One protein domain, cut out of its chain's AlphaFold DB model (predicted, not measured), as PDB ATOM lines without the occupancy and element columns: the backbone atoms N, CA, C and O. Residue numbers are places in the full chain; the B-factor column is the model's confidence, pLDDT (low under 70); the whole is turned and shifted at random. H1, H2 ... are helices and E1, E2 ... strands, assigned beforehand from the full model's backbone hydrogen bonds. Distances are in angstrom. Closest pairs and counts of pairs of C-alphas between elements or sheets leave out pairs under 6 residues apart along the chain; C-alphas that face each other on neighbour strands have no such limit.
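This is residues 99 to 253 of the 1043 residues of the protein "PHD-type domain-containing protein" of Scenedesmus sp. NREL 46B-D3 (UniProt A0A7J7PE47). A strongly twisted sheet bends round into a small, nearly closed barrel of E1, E2, E4, E6 and E7, its ring left open between E6 and E7; H1 packs across one end and H5 packs on the side, over E1. E2 runs on beyond the ring to pair with E5, with H3 near that extension, while E3 makes a small hairpin with E4 at the far end of the domain. The printed part has 155 residues with five named helices and seven named strands; along the chain they follow one another as H1, E1, H2, E2, E3, E4, E5, H3, E6, H4, E7 and H5. The one sheet is branched, with the antiparallel neighbour pairs E1 and E2, E1 and E7, E2 and E4, E2 and E5, E3 and E4, and E4 and E6. The class is mixed, helices and strands; the whole is compact, with a radius of gyration of the C-alphas of 15.0 A and spans of 44 by 39 by 27 A.

In the sheet, E2, residues 128 to 141, bends by 84 degrees at residue 138 and has three neighbours in staggered pairing. Residues 128 to 131 pair with E5, residues 169 to 172, where N 169 and O 131 are 2.8 A apart. Residues 132 to 137 pair with E1, residues 112 to 117, with N 113 and O 136 at 2.8 A. Residues 136 to 141 pair with E4, residues 150 to 160, with N 137 and O 158 at 3.0 A; E1 and E4 lie on opposite sides of E2. E4 bends by 68 degrees at residue 156, with E2 and E3, residues 145 to 147, on one side and E6, residues 199 to 207, on the other side. N 152 and O 145 of the hairpin E3 and E4 are 2.8 A apart, and N 155 and O 204 of E4 and E6 are 2.9 A apart. E6 bends by 61 degrees at residue 203. E7, residues 227 to 230, is on the other side of E1 from E2, with N 116 and O 227 at 2.8 A; the closest C-alphas of E6 and E7, those of Leu 206 and Trp 228, are 7.5 A apart. H5, residues 234 to 243, is on the sheet at a height of 8.9 A, over E1 and along the strands, at 9 degrees on the local plane; its closest C-alphas with E1 are those of Ala 234 and Val 114, 6.1 A. H1, residues 99 to 106, is on the same face at a height of 7.1 A, over E6 and slantwise to the strands at 43 degrees on the local plane; its Leu 104 and Leu 206 have C-alphas 7.5 A apart, the closest with E6. H2, residues 119 to 122, stands at the sheet's level, at a height of 0.9 A. H3, residues 184 to 194, only grazes the sheet with its residues 186 to 193, and H4, residues 218 to 221, only grazes it with residues 218 to 220. H2 and H4 are close but not clearly touching, with C-alphas 119 and 219, their closest, 7.2 A apart. In H1, H3 and H5 every O i to N i+4 pair is within hydrogen-bond range; H2 and H4 are too short for such a pair.

H1 begins at C-alpha 99, (-9.997, -17.990, 186.004). From first to last C-alpha, E2 measures 31.9 A, E4 27.4 A, E6 22.4 A, H3 15.7 A, E1 15.3 A and H5 14.0 A. E2 begins at C-alpha 128, (-7.570, -21.629, 153.963), and H5 ends at C-alpha 243, (3.681, -23.734, 170.929).

The two C-alphas farthest apart, those of Ala 143 and Ala 184, are 44.4 A apart. The printed part has no cut. The link from E5 to H3, 11 residues, is long. The mean pLDDT of the printed part is 84.2; residues 119 to 129, 217 to 225 and 246 to 253 are under 70.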
ATOM      1  N   GLN A  99     -10.924 -19.044 186.443       93.44
ATOM      2  CA  GLN A  99      -9.997 -17.990 186.004       93.44
ATOM      3  C   GLN A  99     -10.544 -17.160 184.828       93.44
ATOM      4  O   GLN A  99     -10.352 -15.948 184.802       93.44
ATOM      5  N   GLY A 100     -11.283 -17.776 183.898       93.81
ATOM      6  CA  GLY A 100     -11.925 -17.065 182.792       93.81
ATOM      7  C   GLY A 100     -12.993 -16.061 183.237       93.81
ATOM      8  O   GLY A 100     -13.080 -14.979 182.664       93.81
ATOM      9  N   CYS A 101     -13.765 -16.361 184.287       95.38
ATOM     10  CA  CYS A 101     -14.700 -15.402 184.889       95.38
ATOM     11  C   CYS A 101     -13.961 -14.338 185.706       95.38
ATOM     12  O   CYS A 101     -14.224 -13.147 185.539       95.38
ATOM     13  N   ALA A 102     -13.004 -14.752 186.543       95.38
ATOM     14  CA  ALA A 102     -12.232 -13.837 187.382       95.38
ATOM     15  C   ALA A 102     -11.454 -12.802 186.547       95.38
ATOM     16  O   ALA A 102     -11.451 -11.616 186.874       95.38
ATOM     17  N   MET A 103     -10.847 -13.219 185.432       95.50
ATOM     18  CA  MET A 103     -10.161 -12.310 184.512       95.50
ATOM     19  C   MET A 103     -11.135 -11.438 183.717       95.50
ATOM     20  O   MET A 103     -10.852 -10.259 183.536       95.50
ATOM     21  N   LEU A 104     -12.294 -11.963 183.297       95.06
ATOM     22  CA  LEU A 104     -13.297 -11.193 182.547       95.06
ATOM     23  C   LEU A 104     -13.900 -10.061 183.394       95.06
ATOM     24  O   LEU A 104     -14.149  -8.971 182.877       95.06
ATOM     25  N   LEU A 105     -14.083 -10.289 184.699       95.44
ATOM     26  CA  LEU A 105     -14.484  -9.254 185.659       95.44
ATOM     27  C   LEU A 105     -13.372  -8.224 185.920       95.44
ATOM     28  O   LEU A 105     -13.668  -7.043 186.068       95.44
ATOM     29  N   ARG A 106     -12.099  -8.643 185.918       96.25
ATOM     30  CA  ARG A 106     -10.931  -7.754 186.093       96.25
ATOM     31  C   ARG A 106     -10.618  -6.866 184.881       96.25
ATOM     32  O   ARG A 106      -9.794  -5.967 185.010       96.25
ATOM     33  N   LEU A 107     -11.239  -7.092 183.718       96.69
ATOM     34  CA  LEU A 107     -11.021  -6.245 182.542       96.69
ATOM     35  C   LEU A 107     -11.586  -4.830 182.741       96.69
ATOM     36  O   LEU A 107     -12.779  -4.642 183.001       96.69
ATOM     37  N   ILE A 108     -10.714  -3.848 182.529       97.00
ATOM     38  CA  ILE A 108     -10.984  -2.404 182.537       97.00
ATOM     39  C   ILE A 108     -10.438  -1.756 181.249       97.00
ATOM     40  O   ILE A 108      -9.563  -2.350 180.609       97.00
ATOM     41  N   PRO A 109     -10.885  -0.550 180.854       97.62
ATOM     42  CA  PRO A 109     -10.222   0.221 179.800       97.62
ATOM     43  C   PRO A 109      -8.712   0.363 180.055       97.62
ATOM     44  O   PRO A 109      -8.271   0.457 181.199       97.62
ATOM     45  N   GLY A 110      -7.909   0.310 178.991       96.81
ATOM     46  CA  GLY A 110      -6.445   0.234 179.040       96.81
ATOM     47  C   GLY A 110      -5.868  -1.178 179.236       96.81
ATOM     48  O   GLY A 110      -4.665  -1.367 179.034       96.81
ATOM     49  N   SER A 111      -6.685  -2.187 179.578       96.88
ATOM     50  CA  SER A 111      -6.207  -3.573 179.733       96.88
ATOM     51  C   SER A 111      -5.618  -4.105 178.430       96.88
ATOM     52  O   SER A 111      -6.281  -4.081 177.393       96.88
ATOM     53  N   GLN A 112      -4.398  -4.639 178.504       97.06
ATOM     54  CA  GLN A 112      -3.756  -5.332 177.389       97.06
ATOM     55  C   GLN A 112      -4.303  -6.757 177.264       97.06
ATOM     56  O   GLN A 112      -4.385  -7.500 178.253       97.06
ATOM     57  N   LEU A 113      -4.669  -7.120 176.040       96.25
ATOM     58  CA  LEU A 113      -5.264  -8.385 175.641       96.25
ATOM     59  C   LEU A 113      -4.460  -9.027 174.512       96.25
ATOM     60  O   LEU A 113      -3.850  -8.349 173.687       96.25
ATOM     61  N   VAL A 114      -4.560 -10.351 174.430       96.19
ATOM     62  CA  VAL A 114      -4.272 -11.090 173.201       96.19
ATOM     63  C   VAL A 114      -5.534 -11.802 172.758       96.19
ATOM     64  O   VAL A 114      -6.162 -12.486 173.566       96.19
ATOM     65  N   LEU A 115      -5.885 -11.641 171.485       94.12
ATOM     66  CA  LEU A 115      -7.091 -12.180 170.862       94.12
ATOM     67  C   LEU A 115      -6.719 -13.162 169.756       94.12
ATOM     68  O   LEU A 115      -5.835 -12.883 168.951       94.12
ATOM     69  N   GLU A 116      -7.408 -14.293 169.678       90.81
ATOM     70  CA  GLU A 116      -7.332 -15.226 168.559       90.81
ATOM     71  C   GLU A 116      -8.458 -14.938 167.561       90.81
ATOM     72  O   GLU A 116      -9.536 -15.537 167.625       90.81
ATOM     73  N   CYS A 117      -8.206 -14.004 166.646       83.38
ATOM     74  CA  CYS A 117      -9.225 -13.557 165.707       83.38
ATOM     75  C   CYS A 117      -9.345 -14.477 164.487       83.38
ATOM     76  O   CYS A 117      -8.367 -15.028 163.963       83.38
ATOM     77  N   ALA A 118     -10.579 -14.614 164.006       72.94
ATOM     78  CA  ALA A 118     -10.905 -15.390 162.816       72.94
ATOM     79  C   ALA A 118     -10.508 -14.668 161.508       72.94
ATOM     80  O   ALA A 118     -10.268 -13.462 161.464       72.94
ATOM     81  N   GLN A 119     -10.530 -15.408 160.395       67.75
ATOM     82  CA  GLN A 119     -10.124 -14.923 159.072       67.75
ATOM     83  C   GLN A 119     -10.835 -13.661 158.495       67.75
ATOM     84  O   GLN A 119     -10.190 -13.004 157.673       67.75
ATOM     85  N   PRO A 120     -12.087 -13.254 158.836       59.06
ATOM     86  CA  PRO A 120     -12.717 -12.076 158.212       59.06
ATOM     87  C   PRO A 120     -11.929 -10.754 158.291       59.06
ATOM     88  O   PRO A 120     -12.066  -9.945 157.375       59.06
ATOM     89  N   LEU A 121     -11.046 -10.549 159.281       54.78
ATOM     90  CA  LEU A 121     -10.190  -9.346 159.371       54.78
ATOM     91  C   LEU A 121      -9.186  -9.190 158.203       54.78
ATOM     92  O   LEU A 121      -8.557  -8.141 158.041       54.78
ATOM     93  N   TYR A 122      -9.005 -10.221 157.371       62.84
ATOM     94  CA  TYR A 122      -8.029 -10.202 156.277       62.84
ATOM     95  C   TYR A 122      -8.619  -9.876 154.901       62.84
ATOM     96  O   TYR A 122      -7.850  -9.540 154.001       62.84
ATOM     97  N   GLY A 123      -9.943  -9.967 154.721       56.62
ATOM     98  CA  GLY A 123     -10.647  -9.602 153.478       56.62
ATOM     99  C   GLY A 123     -10.346 -10.452 152.228       56.62
ATOM    100  O   GLY A 123     -10.860 -10.150 151.154       56.62
ATOM    101  N   GLY A 124      -9.515 -11.493 152.332       58.41
ATOM    102  CA  GLY A 124      -9.105 -12.335 151.203       58.41
ATOM    103  C   GLY A 124     -10.044 -13.516 150.939       58.41
ATOM    104  O   GLY A 124     -10.518 -14.162 151.869       58.41
ATOM    105  N   SER A 125     -10.247 -13.851 149.663       58.72
ATOM    106  CA  SER A 125     -11.088 -14.967 149.198       58.72
ATOM    107  C   SER A 125     -10.400 -16.349 149.206       58.72
ATOM    108  O   SER A 125     -10.950 -17.307 148.659       58.72
ATOM    109  N   GLU A 126      -9.209 -16.491 149.806       57.41
ATOM    110  CA  GLU A 126      -8.478 -17.768 149.822       57.41
ATOM    111  C   GLU A 126      -9.106 -18.815 150.774       57.41
ATOM    112  O   GLU A 126      -9.355 -18.523 151.949       57.41
ATOM    113  N   PRO A 127      -9.290 -20.077 150.327       53.78
ATOM    114  CA  PRO A 127     -10.051 -21.113 151.038       53.78
ATOM    115  C   PRO A 127      -9.241 -21.831 152.139       53.78
ATOM    116  O   PRO A 127      -9.295 -23.061 152.273       53.78
ATOM    117  N   HIS A 128      -8.444 -21.095 152.913       63.03
ATOM    118  CA  HIS A 128      -7.570 -21.629 153.963       63.03
ATOM    119  C   HIS A 128      -7.761 -20.849 155.262       63.03
ATOM    120  O   HIS A 128      -7.322 -19.706 155.366       63.03
ATOM    121  N   LEU A 129      -8.375 -21.500 156.258       64.50
ATOM    122  CA  LEU A 129      -8.659 -20.903 157.562       64.50
ATOM    123  C   LEU A 129      -7.367 -20.423 158.209       64.50
ATOM    124  O   LEU A 129      -6.547 -21.219 158.671       64.50
ATOM    125  N   THR A 130      -7.195 -19.107 158.195       74.62
ATOM    126  CA  THR A 130      -6.040 -18.435 158.777       74.62
ATOM    127  C   THR A 130      -6.426 -17.965 160.168       74.62
ATOM    128  O   THR A 130      -7.327 -17.144 160.329       74.62
ATOM    129  N   GLN A 131      -5.748 -18.525 161.161       83.88
ATOM    130  CA  GLN A 131      -5.887 -18.214 162.577       83.88
ATOM    131  C   GLN A 131      -4.603 -17.511 163.000       83.88
ATOM    132  O   GLN A 131      -3.511 -18.012 162.727       83.88
ATOM    133  N   ALA A 132      -4.716 -16.354 163.634       89.81
ATOM    134  CA  ALA A 132      -3.568 -15.647 164.183       89.81
ATOM    135  C   ALA A 132      -3.951 -14.996 165.505       89.81
ATOM    136  O   ALA A 132      -5.132 -14.886 165.830       89.81
ATOM    137  N   MET A 133      -2.941 -14.583 166.264       93.44
ATOM    138  CA  MET A 133      -3.146 -13.899 167.532       93.44
ATOM    139  C   MET A 133      -2.779 -12.433 167.367       93.44
ATOM    140  O   MET A 133      -1.743 -12.134 166.778       93.44
ATOM    141  N   PHE A 134      -3.590 -11.529 167.893       94.19
ATOM    142  CA  PHE A 134      -3.372 -10.088 167.828       94.19
ATOM    143  C   PHE A 134      -3.185  -9.510 169.225       94.19
ATOM    144  O   PHE A 134      -3.872  -9.926 170.155       94.19
ATOM    145  N   SER A 135      -2.286  -8.535 169.348       95.56
ATOM    146  CA  SER A 135      -2.242  -7.646 170.511       95.56
ATOM    147  C   SER A 135      -3.372  -6.622 170.397       95.56
ATOM    148  O   SER A 135      -3.617  -6.105 169.300       95.56
ATOM    149  N   ALA A 136      -4.070  -6.345 171.495       96.12
ATOM    150  CA  ALA A 136      -5.172  -5.391 171.535       96.12
ATOM    151  C   ALA A 136      -5.272  -4.716 172.907       96.12
ATOM    152  O   ALA A 136      -5.003  -5.343 173.931       96.12
ATOM    153  N   SER A 137      -5.739  -3.470 172.949       96.94
ATOM    154  CA  SER A 137      -6.083  -2.786 174.201       96.94
ATOM    155  C   SER A 137      -7.582  -2.535 174.308       96.94
ATOM    156  O   SER A 137      -8.203  -2.090 173.345       96.94
ATOM    157  N   VAL A 138      -8.166  -2.769 175.485       97.19
ATOM    158  CA  VAL A 138      -9.570  -2.422 175.766       97.19
ATOM    159  C   VAL A 138      -9.746  -0.903 175.722       97.19
ATOM    160  O   VAL A 138      -9.205  -0.216 176.585       97.19
ATOM    161  N   SER A 139     -10.521  -0.369 174.775       97.12
ATOM    162  CA  SER A 139     -10.884   1.055 174.743       97.12
ATOM    163  C   SER A 139     -12.201   1.321 175.476       97.12
ATOM    164  O   SER A 139     -12.272   2.255 176.277       97.12
ATOM    165  N   THR A 140     -13.203   0.447 175.339       97.06
ATOM    166  CA  THR A 140     -14.383   0.413 176.228       97.06
ATOM    167  C   THR A 140     -14.773  -1.024 176.573       97.06
ATOM    168  O   THR A 140     -14.430  -1.962 175.855       97.06
ATOM    169  N   ILE A 141     -15.488  -1.226 177.683       97.06
ATOM    170  CA  ILE A 141     -16.008  -2.546 178.052       97.06
ATOM    171  C   ILE A 141     -17.312  -2.437 178.844       97.06
ATOM    172  O   ILE A 141     -17.406  -1.692 179.818       97.06
ATOM    173  N   GLU A 142     -18.322  -3.189 178.417       96.56
ATOM    174  CA  GLU A 142     -19.660  -3.188 179.009       96.56
ATOM    175  C   GLU A 142     -19.720  -3.968 180.337       96.56
ATOM    176  O   GLU A 142     -18.762  -4.629 180.764       96.56
ATOM    177  N   ALA A 143     -20.876  -3.907 181.000       95.44
ATOM    178  CA  ALA A 143     -21.198  -4.776 182.128       95.44
ATOM    179  C   ALA A 143     -21.250  -6.258 181.702       95.44
ATOM    180  O   ALA A 143     -21.541  -6.590 180.552       95.44
ATOM    181  N   SER A 144     -20.974  -7.165 182.641       93.75
ATOM    182  CA  SER A 144     -21.058  -8.609 182.404       93.75
ATOM    183  C   SER A 144     -22.499  -9.082 182.249       93.75
ATOM    184  O   SER A 144     -23.309  -8.931 183.163       93.75
ATOM    185  N   GLN A 145     -22.779  -9.722 181.120       94.44
ATOM    186  CA  GLN A 145     -24.029 -10.412 180.825       94.44
ATOM    187  C   GLN A 145     -23.812 -11.923 181.010       94.44
ATOM    188  O   GLN A 145     -22.725 -12.434 180.730       94.44
ATOM    189  N   ARG A 146     -24.828 -12.653 181.481       91.50
ATOM    190  CA  ARG A 146     -24.807 -14.123 181.568       91.50
ATOM    191  C   ARG A 146     -25.739 -14.688 180.499       91.50
ATOM    192  O   ARG A 146     -26.905 -14.302 180.455       91.50
ATOM    193  N   ASP A 147     -25.232 -15.585 179.659       88.69
ATOM    194  CA  ASP A 147     -26.032 -16.364 178.708       88.69
ATOM    195  C   ASP A 147     -25.880 -17.871 178.971       88.69
ATOM    196  O   ASP A 147     -25.214 -18.285 179.922       88.69
ATOM    197  N   SER A 148     -26.507 -18.712 178.144       83.38
ATOM    198  CA  SER A 148     -26.458 -20.178 178.276       83.38
ATOM    199  C   SER A 148     -25.071 -20.794 178.020       83.38
ATOM    200  O   SER A 148     -24.937 -22.012 178.036       83.38
ATOM    201  N   TRP A 149     -24.046 -19.985 177.742       81.31
ATOM    202  CA  TRP A 149     -22.667 -20.415 177.484       81.31
ATOM    203  C   TRP A 149     -21.665 -19.758 178.452       81.31
ATOM    204  O   TRP A 149     -20.450 -19.767 178.203       81.31
ATOM    205  N   GLY A 150     -22.170 -19.168 179.541       87.88
ATOM    206  CA  GLY A 150     -21.390 -18.583 180.625       87.88
ATOM    207  C   GLY A 150     -21.493 -17.061 180.711       87.88
ATOM    208  O   GLY A 150     -22.556 -16.475 180.520       87.88
ATOM    209  N   VAL A 151     -20.375 -16.410 181.048       92.50
ATOM    210  CA  VAL A 151     -20.309 -14.950 181.192       92.50
ATOM    211  C   VAL A 151     -19.693 -14.336 179.943       92.50
ATOM    212  O   VAL A 151     -18.659 -14.792 179.449       92.50
ATOM    213  N   LEU A 152     -20.323 -13.274 179.460       94.81
ATOM    214  CA  LEU A 152     -19.949 -12.489 178.295       94.81
ATOM    215  C   LEU A 152     -19.771 -11.021 178.704       94.81
ATOM    216  O   LEU A 152     -20.561 -10.483 179.481       94.81
ATOM    217  N   ARG A 153     -18.769 -10.344 178.143       95.31
ATOM    218  CA  ARG A 153     -18.720  -8.875 178.069       95.31
ATOM    219  C   ARG A 153     -18.526  -8.471 176.615       95.31
ATOM    220  O   ARG A 153     -17.680  -9.049 175.934       95.31
ATOM    221  N   GLN A 154     -19.283  -7.482 176.152       95.69
ATOM    222  CA  GLN A 154     -18.900  -6.758 174.944       95.69
ATOM    223  C   GLN A 154     -17.782  -5.782 175.305       95.69
ATOM    224  O   GLN A 154     -17.825  -5.145 176.362       95.69
ATOM    225  N   ALA A 155     -16.784  -5.674 174.440       95.94
ATOM    226  CA  ALA A 155     -15.705  -4.712 174.571       95.94
ATOM    227  C   ALA A 155     -15.414  -4.074 173.215       95.94
ATOM    228  O   ALA A 155     -15.355  -4.778 172.207       95.94
ATOM    229  N   GLN A 156     -15.195  -2.762 173.194       96.62
ATOM    230  CA  GLN A 156     -14.521  -2.122 172.075       96.62
ATOM    231  C   GLN A 156     -13.019  -2.286 172.306       96.62
ATOM    232  O   GLN A 156     -12.500  -1.899 173.357       96.62
ATOM    233  N   LEU A 157     -12.341  -2.926 171.358       95.62
ATOM    234  CA  LEU A 157     -10.927  -3.269 171.445       95.62
ATOM    235  C   LEU A 157     -10.173  -2.590 170.309       95.62
ATOM    236  O   LEU A 157     -10.537  -2.736 169.144       95.62
ATOM    237  N   ASP A 158      -9.094  -1.893 170.639       95.25
ATOM    238  CA  ASP A 158      -8.195  -1.307 169.652       95.25
ATOM    239  C   ASP A 158      -7.116  -2.351 169.337       95.25
ATOM    240  O   ASP A 158      -6.166  -2.550 170.097       95.25
ATOM    241  N   ILE A 159      -7.333  -3.089 168.247       93.12
ATOM    242  CA  ILE A 159      -6.546  -4.255 167.833       93.12
ATOM    243  C   ILE A 159      -5.406  -3.798 166.914       93.12
ATOM    244  O   ILE A 159      -5.617  -2.979 166.022       93.12
ATOM    245  N   SER A 160      -4.197  -4.335 167.092       92.31
ATOM    246  CA  SER A 160      -3.083  -4.153 166.147       92.31
ATOM    247  C   SER A 160      -3.447  -4.667 164.750       92.31
ATOM    248  O   SER A 160      -3.933  -5.784 164.603       92.31
ATOM    249  N   ASN A 161      -3.137  -3.907 163.696       90.19
ATOM    250  CA  ASN A 161      -3.397  -4.340 162.316       90.19
ATOM    251  C   ASN A 161      -2.500  -5.512 161.860       90.19
ATOM    252  O   ASN A 161      -2.816  -6.164 160.859       90.19
ATOM    253  N   ALA A 162      -1.401  -5.783 162.575       91.00
ATOM    254  CA  ALA A 162      -0.543  -6.952 162.378       91.00
ATOM    255  C   ALA A 162      -0.711  -7.985 163.511       91.00
ATOM    256  O   ALA A 162      -0.741  -7.603 164.688       91.00
ATOM    257  N   PRO A 163      -0.756  -9.291 163.182       93.81
ATOM    258  CA  PRO A 163      -0.747 -10.359 164.173       93.81
ATOM    259  C   PRO A 163       0.645 -10.544 164.796       93.81
ATOM    260  O   PRO A 163       1.671 -10.267 164.173       93.81
ATOM    261  N   LEU A 164       0.685 -11.089 166.012       94.00
ATOM    262  CA  LEU A 164       1.901 -11.373 166.774       94.00
ATOM    263  C   LEU A 164       2.875 -12.252 165.965       94.00
ATOM    264  O   LEU A 164       2.440 -13.282 165.427       94.00
ATOM    265  N   PRO A 165       4.179 -11.919 165.896       93.56
ATOM    266  CA  PRO A 165       5.165 -12.693 165.146       93.56
ATOM    267  C   PRO A 165       5.164 -14.186 165.502       93.56
ATOM    268  O   PRO A 165       5.301 -14.581 166.656       93.56
ATOM    269  N   GLY A 166       5.000 -15.034 164.486       92.06
ATOM    270  CA  GLY A 166       4.933 -16.493 164.633       92.06
ATOM    271  C   GLY A 166       3.547 -17.057 164.977       92.06
ATOM    272  O   GLY A 166       3.382 -18.279 164.933       92.06
ATOM    273  N   SER A 167       2.546 -16.213 165.261       93.38
ATOM    274  CA  SER A 167       1.196 -16.665 165.629       93.38
ATOM    275  C   SER A 167       0.350 -17.178 164.462       93.38
ATOM    276  O   SER A 167      -0.566 -17.967 164.681       93.38
ATOM    277  N   VAL A 168       0.644 -16.768 163.224       92.31
ATOM    278  CA  VAL A 168      -0.168 -17.137 162.055       92.31
ATOM    279  C   VAL A 168      -0.061 -18.640 161.769       92.31
ATOM    280  O   VAL A 168       1.014 -19.167 161.454       92.31
ATOM    281  N   ARG A 169      -1.200 -19.330 161.840       89.81
ATOM    282  CA  ARG A 169      -1.391 -20.750 161.527       89.81
ATOM    283  C   ARG A 169      -2.436 -20.906 160.416       89.81
ATOM    284  O   ARG A 169      -3.448 -20.212 160.399       89.81
ATOM    285  N   PHE A 170      -2.216 -21.872 159.527       88.50
ATOM    286  CA  PHE A 170      -3.139 -22.206 158.439       88.50
ATOM    287  C   PHE A 170      -3.780 -23.572 158.668       88.50
ATOM    288  O   PHE A 170      -3.076 -24.554 158.922       88.50
ATOM    289  N   PHE A 171      -5.100 -23.647 158.526       85.88
ATOM    290  CA  PHE A 171      -5.898 -24.843 158.774       85.88
ATOM    291  C   PHE A 171      -6.705 -25.268 157.542       85.88
ATOM    292  O   PHE A 171      -7.191 -24.463 156.746       85.88
ATOM    293  N   SER A 172      -6.876 -26.581 157.399       81.88
ATOM    294  CA  SER A 172      -7.732 -27.179 156.374       81.88
ATOM    295  C   SER A 172      -9.212 -26.980 156.717       81.88
ATOM    296  O   SER A 172      -9.676 -27.547 157.707       81.88
ATOM    297  N   ILE A 173      -9.975 -26.280 155.864       76.00
ATOM    298  CA  ILE A 173     -11.438 -26.111 156.018       76.00
ATOM    299  C   ILE A 173     -12.147 -27.452 156.259       76.00
ATOM    300  O   ILE A 173     -12.994 -27.548 157.135       76.00
ATOM    301  N   ARG A 174     -11.776 -28.507 155.522       77.56
ATOM    302  CA  ARG A 174     -12.459 -29.815 155.567       77.56
ATOM    303  C   ARG A 174     -12.090 -30.708 156.755       77.56
ATOM    304  O   ARG A 174     -12.690 -31.766 156.904       77.56
ATOM    305  N   THR A 175     -11.039 -30.388 157.511       81.06
ATOM    306  CA  THR A 175     -10.525 -31.300 158.556       81.06
ATOM    307  C   THR A 175     -10.107 -30.614 159.853       81.06
ATOM    308  O   THR A 175      -9.661 -31.303 160.772       81.06
ATOM    309  N   HIS A 176     -10.203 -29.280 159.899       77.75
ATOM    310  CA  HIS A 176      -9.873 -28.393 161.021       77.75
ATOM    311  C   HIS A 176      -8.477 -28.637 161.628       77.75
ATOM    312  O   HIS A 176      -8.212 -28.344 162.789       77.75
ATOM    313  N   LYS A 177      -7.559 -29.188 160.820       83.50
ATOM    314  CA  LYS A 177      -6.187 -29.549 161.203       83.50
ATOM    315  C   LYS A 177      -5.173 -28.588 160.577       83.50
ATOM    316  O   LYS A 177      -5.386 -28.176 159.429       83.50
ATOM    317  N   PRO A 178      -4.061 -28.279 161.274       85.00
ATOM    318  CA  PRO A 178      -2.974 -27.483 160.718       85.00
ATOM    319  C   PRO A 178      -2.441 -28.073 159.408       85.00
ATOM    320  O   PRO A 178      -2.188 -29.281 159.305       85.00
ATOM    321  N   LEU A 179      -2.244 -27.222 158.403       86.38
ATOM    322  CA  LEU A 179      -1.689 -27.616 157.113       86.38
ATOM    323  C   LEU A 179      -0.194 -27.938 157.250       86.38
ATOM    324  O   LEU A 179       0.640 -27.053 157.413       86.38
ATOM    325  N   LYS A 180       0.165 -29.223 157.116       89.19
ATOM    326  CA  LYS A 180       1.573 -29.688 157.102       89.19
ATOM    327  C   LYS A 180       2.396 -29.149 155.924       89.19
ATOM    328  O   LYS A 180       3.620 -29.222 155.954       89.19
ATOM    329  N   LYS A 181       1.725 -28.680 154.873       89.06
ATOM    330  CA  LYS A 181       2.296 -27.947 153.742       89.06
ATOM    331  C   LYS A 181       1.402 -26.736 153.508       89.06
ATOM    332  O   LYS A 181       0.227 -26.911 153.201       89.06
ATOM    333  N   VAL A 182       1.956 -25.546 153.686       87.88
ATOM    334  CA  VAL A 182       1.283 -24.269 153.430       87.88
ATOM    335  C   VAL A 182       1.634 -23.835 151.996       87.88
ATOM    336  O   VAL A 182       2.799 -23.969 151.614       87.88
ATOM    337  N   PRO A 183       0.676 -23.373 151.170       86.56
ATOM    338  CA  PRO A 183       0.980 -22.868 149.831       86.56
ATOM    339  C   PRO A 183       1.907 -21.646 149.854       86.56
ATOM    340  O   PRO A 183       1.899 -20.862 150.802       86.56
ATOM    341  N   ALA A 184       2.671 -21.441 148.778       87.50
ATOM    342  CA  ALA A 184       3.566 -20.288 148.660       87.50
ATOM    343  C   ALA A 184       2.813 -18.941 148.705       87.50
ATOM    344  O   ALA A 184       3.284 -18.008 149.349       87.50
ATOM    345  N   ALA A 185       1.615 -18.869 148.111       84.56
ATOM    346  CA  ALA A 185       0.732 -17.701 148.199       84.56
ATOM    347  C   ALA A 185       0.340 -17.387 149.654       84.56
ATOM    348  O   ALA A 185       0.462 -16.254 150.105       84.56
ATOM    349  N   SER A 186      -0.013 -18.405 150.444       84.44
ATOM    350  CA  SER A 186      -0.363 -18.225 151.856       84.44
ATOM    351  C   SER A 186       0.850 -17.841 152.726       84.44
ATOM    352  O   SER A 186       0.695 -17.137 153.723       84.44
ATOM    353  N   HIS A 187       2.077 -18.210 152.333       86.44
ATOM    354  CA  HIS A 187       3.297 -17.642 152.927       86.44
ATOM    355  C   HIS A 187       3.462 -16.148 152.602       86.44
ATOM    356  O   HIS A 187       3.736 -15.369 153.512       86.44
ATOM    357  N   GLN A 188       3.232 -15.728 151.352       87.31
ATOM    358  CA  GLN A 188       3.243 -14.307 150.979       87.31
ATOM    359  C   GLN A 188       2.158 -13.518 151.729       87.31
ATOM    360  O   GLN A 188       2.449 -12.453 152.266       87.31
ATOM    361  N   LEU A 189       0.943 -14.067 151.849       85.31
ATOM    362  CA  LEU A 189      -0.142 -13.488 152.647       85.31
ATOM    363  C   LEU A 189       0.288 -13.285 154.105       85.31
ATOM    364  O   LEU A 189       0.161 -12.180 154.621       85.31
ATOM    365  N   ARG A 190       0.841 -14.316 154.757       87.94
ATOM    366  CA  ARG A 190       1.369 -14.223 156.130       87.94
ATOM    367  C   ARG A 190       2.372 -13.076 156.278       87.94
ATOM    368  O   ARG A 190       2.297 -12.324 157.245       87.94
ATOM    369  N   ASP A 191       3.302 -12.960 155.338       89.25
ATOM    370  CA  ASP A 191       4.386 -11.983 155.426       89.25
ATOM    371  C   ASP A 191       3.859 -10.554 155.183       89.25
ATOM    372  O   ASP A 191       4.239  -9.634 155.907       89.25
ATOM    373  N   VAL A 192       2.870 -10.386 154.295       86.44
ATOM    374  CA  VAL A 192       2.099  -9.136 154.137       86.44
ATOM    375  C   VAL A 192       1.315  -8.778 155.407       86.44
ATOM    376  O   VAL A 192       1.280  -7.606 155.788       86.44
ATOM    377  N   LEU A 193       0.717  -9.755 156.101       85.56
ATOM    378  CA  LEU A 193       0.002  -9.511 157.362       85.56
ATOM    379  C   LEU A 193       0.935  -9.001 158.468       85.56
ATOM    380  O   LEU A 193       0.562  -8.062 159.168       85.56
ATOM    381  N   TYR A 194       2.151  -9.543 158.591       91.12
ATOM    382  CA  TYR A 194       3.142  -9.048 159.557       91.12
ATOM    383  C   TYR A 194       3.673  -7.637 159.239       91.12
ATOM    384  O   TYR A 194       4.186  -6.979 160.138       91.12
ATOM    385  N   THR A 195       3.548  -7.152 157.997       89.38
ATOM    386  CA  THR A 195       3.956  -5.781 157.618       89.38
ATOM    387  C   THR A 195       2.872  -4.712 157.794       89.38
ATOM    388  O   THR A 195       3.131  -3.539 157.527       89.38
ATOM    389  N   ARG A 196       1.658  -5.076 158.231       88.62
ATOM    390  CA  ARG A 196       0.594  -4.097 158.514       88.62
ATOM    391  C   ARG A 196       0.944  -3.248 159.745       88.62
ATOM    392  O   ARG A 196       1.551  -3.730 160.692       88.62
ATOM    393  N   THR A 197       0.535  -1.983 159.748       90.56
ATOM    394  CA  THR A 197       0.785  -1.039 160.852       90.56
ATOM    395  C   THR A 197      -0.481  -0.266 161.223       90.56
ATOM    396  O   THR A 197      -1.472  -0.277 160.489       90.56
ATOM    397  N   GLY A 198      -0.459   0.383 162.391       93.44
ATOM    398  CA  GLY A 198      -1.623   1.035 162.994       93.44
ATOM    399  C   GLY A 198      -2.525   0.064 163.764       93.44
ATOM    400  O   GLY A 198      -2.233  -1.128 163.872       93.44
ATOM    401  N   THR A 199      -3.622   0.597 164.292       92.94
ATOM    402  CA  THR A 199      -4.658  -0.142 165.021       92.94
ATOM    403  C   THR A 199      -6.024   0.043 164.360       92.94
ATOM    404  O   THR A 199      -6.264   1.040 163.674       92.94
ATOM    405  N   GLN A 200      -6.929  -0.908 164.578       92.94
ATOM    406  CA  GLN A 200      -8.338  -0.819 164.209       92.94
ATOM    407  C   GLN A 200      -9.197  -1.058 165.452       92.94
ATOM    408  O   GLN A 200      -9.010  -2.039 166.168       92.94
ATOM    409  N   SER A 201     -10.154  -0.164 165.695       94.06
ATOM    410  CA  SER A 201     -11.115  -0.313 166.785       94.06
ATOM    411  C   SER A 201     -12.249  -1.250 166.357       94.06
ATOM    412  O   SER A 201     -12.959  -0.967 165.387       94.06
ATOM    413  N   CYS A 202     -12.413  -2.365 167.067       92.06
ATOM    414  CA  CYS A 202     -13.337  -3.452 166.745       92.06
ATOM    415  C   CYS A 202     -14.194  -3.839 167.968       92.06
ATOM    416  O   CYS A 202     -13.637  -4.038 169.050       92.06
ATOM    417  N   PRO A 203     -15.520  -4.019 167.819       93.88
ATOM    418  CA  PRO A 203     -16.356  -4.596 168.869       93.88
ATOM    419  C   PRO A 203     -16.146  -6.116 168.947       93.88
ATOM    420  O   PRO A 203     -16.264  -6.817 167.940       93.88
ATOM    421  N   VAL A 204     -15.851  -6.637 170.141       92.62
ATOM    422  CA  VAL A 204     -15.534  -8.055 170.385       92.62
ATOM    423  C   VAL A 204     -16.300  -8.600 171.596       92.62
ATOM    424  O   VAL A 204     -16.371  -7.980 172.658       92.62
ATOM    425  N   SER A 205     -16.846  -9.808 171.440       93.44
ATOM    426  CA  SER A 205     -17.595 -10.547 172.464       93.44
ATOM    427  C   SER A 205     -16.682 -11.460 173.297       93.44
ATOM    428  O   SER A 205     -16.481 -12.631 172.963       93.44
ATOM    429  N   LEU A 206     -16.147 -10.949 174.409       94.00
ATOM    430  CA  LEU A 206     -15.236 -11.682 175.297       94.00
ATOM    431  C   LEU A 206     -16.007 -12.625 176.235       94.00
ATOM    432  O   LEU A 206     -16.722 -12.183 177.135       94.00
ATOM    433  N   ARG A 207     -15.853 -13.940 176.034       93.12
ATOM    434  CA  ARG A 207     -16.533 -14.996 176.811       93.12
ATOM    435  C   ARG A 207     -15.595 -15.663 177.811       93.12
ATOM    436  O   ARG A 207     -14.503 -16.088 177.431       93.12
ATOM    437  N   SER A 208     -16.026 -15.834 179.060       92.38
ATOM    438  CA  SER A 208     -15.233 -16.464 180.131       92.38
ATOM    439  C   SER A 208     -14.759 -17.872 179.759       92.38
ATOM    440  O   SER A 208     -13.605 -18.226 179.988       92.38
ATOM    441  N   SER A 209     -15.629 -18.633 179.093       87.00
ATOM    442  CA  SER A 209     -15.393 -19.986 178.580       87.00
ATOM    443  C   SER A 209     -14.319 -20.079 177.487       87.00
ATOM    444  O   SER A 209     -13.894 -21.178 177.145       87.00
ATOM    445  N   ARG A 210     -13.853 -18.953 176.929       86.06
ATOM    446  CA  ARG A 210     -12.825 -18.889 175.870       86.06
ATOM    447  C   ARG A 210     -11.448 -18.430 176.360       86.06
ATOM    448  O   ARG A 210     -10.504 -18.371 175.569       86.06
ATOM    449  N   TYR A 211     -11.316 -18.114 177.644       90.62
ATOM    450  CA  TYR A 211     -10.047 -17.703 178.237       90.62
ATOM    451  C   TYR A 211      -8.980 -18.808 178.099       90.62
ATOM    452  O   TYR A 211      -9.249 -19.972 178.385       90.62
ATOM    453  N   SER A 212      -7.759 -18.461 177.677       87.88
ATOM    454  CA  SER A 212      -6.624 -19.400 177.529       87.88
ATOM    455  C   SER A 212      -6.834 -20.550 176.506       87.88
ATOM    456  O   SER A 212      -6.052 -21.502 176.457       87.88
ATOM    457  N   MET A 213      -7.849 -20.481 175.636       85.31
ATOM    458  CA  MET A 213      -8.245 -21.573 174.717       85.31
ATOM    459  C   MET A 213      -7.551 -21.542 173.332       85.31
ATOM    460  O   MET A 213      -8.120 -21.970 172.324       85.31
ATOM    461  N   PHE A 214      -6.320 -21.025 173.279       86.31
ATOM    462  CA  PHE A 214      -5.557 -20.795 172.043       86.31
ATOM    463  C   PHE A 214      -5.157 -22.072 171.298       86.31
ATOM    464  O   PHE A 214      -4.981 -23.142 171.885       86.31
ATOM    465  N   GLY A 215      -4.971 -21.942 169.983       78.19
ATOM    466  CA  GLY A 215      -4.547 -23.029 169.095       78.19
ATOM    467  C   GLY A 215      -5.650 -24.049 168.791       78.19
ATOM    468  O   GLY A 215      -5.440 -24.965 167.993       78.19
ATOM    469  N   SER A 216      -6.830 -23.872 169.387       71.00
ATOM    470  CA  SER A 216      -8.068 -24.522 168.972       71.00
ATOM    471  C   SER A 216      -8.656 -23.755 167.784       71.00
ATOM    472  O   SER A 216      -8.565 -22.536 167.736       71.00
ATOM    473  N   CYS A 217      -9.218 -24.425 166.777       62.62
ATOM    474  CA  CYS A 217      -9.596 -23.729 165.541       62.62
ATOM    475  C   CYS A 217     -11.022 -23.151 165.621       62.62
ATOM    476  O   CYS A 217     -11.943 -23.660 164.984       62.62
ATOM    477  N   ALA A 218     -11.208 -22.098 166.430       61.88
ATOM    478  CA  ALA A 218     -12.511 -21.476 166.712       61.88
ATOM    479  C   ALA A 218     -13.282 -21.091 165.435       61.88
ATOM    480  O   ALA A 218     -14.423 -21.509 165.230       61.88
ATOM    481  N   ALA A 219     -12.592 -20.398 164.523       54.59
ATOM    482  CA  ALA A 219     -13.099 -20.005 163.209       54.59
ATOM    483  C   ALA A 219     -13.578 -21.197 162.358       54.59
ATOM    484  O   ALA A 219     -14.481 -21.057 161.538       54.59
ATOM    485  N   ALA A 220     -12.986 -22.379 162.553       48.91
ATOM    486  CA  ALA A 220     -13.313 -23.583 161.801       48.91
ATOM    487  C   ALA A 220     -14.604 -24.260 162.272       48.91
ATOM    488  O   ALA A 220     -15.271 -24.910 161.474       48.91
ATOM    489  N   ALA A 221     -14.966 -24.057 163.541       53.78
ATOM    490  CA  ALA A 221     -16.249 -24.458 164.107       53.78
ATOM    491  C   ALA A 221     -17.394 -23.487 163.746       53.78
ATOM    492  O   ALA A 221     -18.528 -23.697 164.163       53.78
ATOM    493  N   GLY A 222     -17.103 -22.392 163.027       55.06
ATOM    494  CA  GLY A 222     -18.062 -21.319 162.748       55.06
ATOM    495  C   GLY A 222     -18.415 -20.456 163.966       55.06
ATOM    496  O   GLY A 222     -19.302 -19.612 163.873       55.06
ATOM    497  N   ILE A 223     -17.733 -20.642 165.103       59.88
ATOM    498  CA  ILE A 223     -18.015 -19.915 166.343       59.88
ATOM    499  C   ILE A 223     -17.167 -18.639 166.366       59.88
ATOM    500  O   ILE A 223     -15.941 -18.699 166.424       59.88
ATOM    501  N   SER A 224     -17.822 -17.477 166.382       53.47
ATOM    502  CA  SER A 224     -17.196 -16.145 166.445       53.47
ATOM    503  C   SER A 224     -16.561 -15.796 167.802       53.47
ATOM    504  O   SER A 224     -16.180 -14.652 168.035       53.47
ATOM    505  N   SER A 225     -16.458 -16.756 168.724       55.56
ATOM    506  CA  SER A 225     -15.941 -16.538 170.073       55.56
ATOM    507  C   SER A 225     -14.423 -16.736 170.113       55.56
ATOM    508  O   SER A 225     -13.924 -17.860 170.252       55.56
ATOM    509  N   GLU A 226     -13.697 -15.635 169.989       74.12
ATOM    510  CA  GLU A 226     -12.233 -15.593 169.984       74.12
ATOM    511  C   GLU A 226     -11.657 -16.168 171.292       74.12
ATOM    512  O   GLU A 226     -12.205 -15.957 172.378       74.12
ATOM    513  N   ALA A 227     -10.570 -16.944 171.207       87.62
ATOM    514  CA  ALA A 227      -9.798 -17.300 172.400       87.62
ATOM    515  C   ALA A 227      -9.004 -16.073 172.863       87.62
ATOM    516  O   ALA A 227      -8.471 -15.346 172.028       87.62
ATOM    517  N   TRP A 228      -8.929 -15.822 174.171       94.50
ATOM    518  CA  TRP A 228      -8.303 -14.596 174.675       94.50
ATOM    519  C   TRP A 228      -7.476 -14.794 175.949       94.50
ATOM    520  O   TRP A 228      -7.662 -15.751 176.708       94.50
ATOM    521  N   LEU A 229      -6.539 -13.873 176.166       95.06
ATOM    522  CA  LEU A 229      -5.724 -13.739 177.374       95.06
ATOM    523  C   LEU A 229      -5.602 -12.259 177.738       95.06
ATOM    524  O   LEU A 229      -5.758 -11.402 176.874       95.06
ATOM    525  N   ALA A 230      -5.301 -11.964 179.000       95.38
ATOM    526  CA  ALA A 230      -5.219 -10.601 179.517       95.38
ATOM    527  C   ALA A 230      -4.041 -10.434 180.481       95.38
ATOM    528  O   ALA A 230      -3.729 -11.364 181.229       95.38
ATOM    529  N   GLY A 231      -3.455  -9.235 180.500       94.19
ATOM    530  CA  GLY A 231      -2.408  -8.832 181.444       94.19
ATOM    531  C   GLY A 231      -1.015  -8.670 180.829       94.19
ATOM    532  O   GLY A 231      -0.772  -8.949 179.655       94.19
ATOM    533  N   THR A 232      -0.073  -8.200 181.644       94.12
ATOM    534  CA  THR A 232       1.334  -8.012 181.264       94.12
ATOM    535  C   THR A 232       1.980  -9.345 180.879       94.12
ATOM    536  O   THR A 232       1.981 -10.281 181.675       94.12
ATOM    537  N   GLY A 233       2.538  -9.436 179.668       94.50
ATOM    538  CA  GLY A 233       3.115 -10.682 179.140       94.50
ATOM    539  C   GLY A 233       2.099 -11.651 178.519       94.50
ATOM    540  O   GLY A 233       2.459 -12.791 178.211       94.50
ATOM    541  N   ALA A 234       0.849 -11.219 178.290       94.19
ATOM    542  CA  ALA A 234      -0.160 -12.024 177.600       94.19
ATOM    543  C   ALA A 234       0.309 -12.521 176.215       94.19
ATOM    544  O   ALA A 234      -0.041 -13.631 175.825       94.19
ATOM    545  N   GLU A 235       1.151 -11.757 175.508       95.25
ATOM    546  CA  GLU A 235       1.751 -12.149 174.223       95.25
ATOM    547  C   GLU A 235       2.644 -13.387 174.348       95.25
ATOM    548  O   GLU A 235       2.416 -14.384 173.661       95.25
ATOM    549  N   GLN A 236       3.622 -13.371 175.259       95.00
ATOM    550  CA  GLN A 236       4.501 -14.518 175.499       95.00
ATOM    551  C   GLN A 236       3.710 -15.729 176.005       95.00
ATOM    552  O   GLN A 236       3.961 -16.844 175.551       95.00
ATOM    553  N   ALA A 237       2.728 -15.529 176.888       94.00
ATOM    554  CA  ALA A 237       1.895 -16.618 177.397       94.00
ATOM    555  C   ALA A 237       0.998 -17.235 176.301       94.00
ATOM    556  O   ALA A 237       0.914 -18.460 176.197       94.00
ATOM    557  N   ALA A 238       0.390 -16.427 175.428       93.00
ATOM    558  CA  ALA A 238      -0.379 -16.920 174.285       93.00
ATOM    559  C   ALA A 238       0.518 -17.640 173.256       93.00
ATOM    560  O   ALA A 238       0.155 -18.706 172.755       93.00
ATOM    561  N   LEU A 239       1.726 -17.125 172.992       93.19
ATOM    562  CA  LEU A 239       2.718 -17.781 172.128       93.19
ATOM    563  C   LEU A 239       3.217 -19.115 172.709       93.19
ATOM    564  O   LEU A 239       3.395 -20.069 171.953       93.19
ATOM    565  N   GLN A 240       3.379 -19.222 174.033       93.31
ATOM    566  CA  GLN A 240       3.684 -20.489 174.712       93.31
ATOM    567  C   GLN A 240       2.528 -21.494 174.587       93.31
ATOM    568  O   GLN A 240       2.762 -22.648 174.228       93.31
ATOM    569  N   LEU A 241       1.277 -21.062 174.795       90.12
ATOM    570  CA  LEU A 241       0.091 -21.909 174.600       90.12
ATOM    571  C   LEU A 241      -0.021 -22.408 173.145       90.12
ATOM    572  O   LEU A 241      -0.295 -23.585 172.923       90.12
ATOM    573  N   LEU A 242       0.277 -21.554 172.159       89.00
ATOM    574  CA  LEU A 242       0.282 -21.893 170.727       89.00
ATOM    575  C   LEU A 242       1.506 -22.731 170.277       89.00
ATOM    576  O   LEU A 242       1.524 -23.261 169.157       89.00
ATOM    577  N   ALA A 243       2.538 -22.839 171.119       89.19
ATOM    578  CA  ALA A 243       3.681 -23.734 170.929       89.19
ATOM    579  C   ALA A 243       3.457 -25.127 171.550       89.19
ATOM    580  O   ALA A 243       4.117 -26.087 171.145       89.19
ATOM    581  N   GLY A 244       2.525 -25.246 172.500       85.31
ATOM    582  CA  GLY A 244       2.092 -26.522 173.064       85.31
ATOM    583  C   GLY A 244       1.309 -27.399 172.071       85.31
ATOM    584  O   GLY A 244       0.989 -26.978 170.955       85.31
ATOM    585  N   PRO A 245       0.970 -28.645 172.456       76.75
ATOM    586  CA  PRO A 245      -0.020 -29.421 171.717       76.75
ATOM    587  C   PRO A 245      -1.356 -28.653 171.720       76.75
ATOM    588  O   PRO A 245      -1.756 -28.161 172.777       76.75
ATOM    589  N   PRO A 246      -2.060 -28.539 170.577       65.75
ATOM    590  CA  PRO A 246      -3.283 -27.748 170.510       65.75
ATOM    591  C   PRO A 246      -4.317 -28.318 171.480       65.75
ATOM    592  O   PRO A 246      -4.664 -29.500 171.391       65.75
ATOM    593  N   ARG A 247      -4.811 -27.472 172.394       66.62
ATOM    594  CA  ARG A 247      -5.927 -27.820 173.276       66.62
ATOM    595  C   ARG A 247      -7.099 -28.216 172.385       66.62
ATOM    596  O   ARG A 247      -7.573 -27.416 171.578       66.62
ATOM    597  N   GLN A 248      -7.515 -29.477 172.476       57.38
ATOM    598  CA  GLN A 248      -8.665 -29.938 171.717       57.38
ATOM    599  C   GLN A 248      -9.887 -29.230 172.285       57.38
ATOM    600  O   GLN A 248     -10.283 -29.488 173.418       57.38
ATOM    601  N   LEU A 249     -10.491 -28.351 171.483       50.84
ATOM    602  CA  LEU A 249     -11.903 -28.070 171.655       50.84
ATOM    603  C   LEU A 249     -12.620 -29.402 171.490       50.84
ATOM    604  O   LEU A 249     -12.741 -29.913 170.375       50.84
ATOM    605  N   TYR A 250     -13.112 -29.929 172.603       49.19
ATOM    606  CA  TYR A 250     -14.237 -30.840 172.592       49.19
ATOM    607  C   TYR A 250     -15.464 -30.013 172.212       49.19
ATOM    608  O   TYR A 250     -16.286 -29.632 173.040       49.19
ATOM    609  N   LEU A 251     -15.545 -29.690 170.918       40.78
ATOM    610  CA  LEU A 251     -16.829 -29.481 170.276       40.78
ATOM    611  C   LEU A 251     -17.594 -30.774 170.533       40.78
ATOM    612  O   LEU A 251     -17.173 -31.836 170.070       40.78
ATOM    613  N   LEU A 252     -18.665 -30.692 171.317       37.03
ATOM    614  CA  LEU A 252     -19.593 -31.796 171.489       37.03
ATOM    615  C   LEU A 252     -20.314 -31.975 170.150       37.03
ATOM    616  O   LEU A 252     -21.343 -31.358 169.883       37.03
ATOM    617  N   GLU A 253     -19.692 -32.749 169.257       33.19
ATOM    618  CA  GLU A 253     -20.279 -33.148 167.985       33.19
ATOM    619  C   GLU A 253     -21.615 -33.831 168.289       33.19
ATOM    620  O   GLU A 253     -21.647 -34.856 168.972       33.19
TER     621      GLU A 253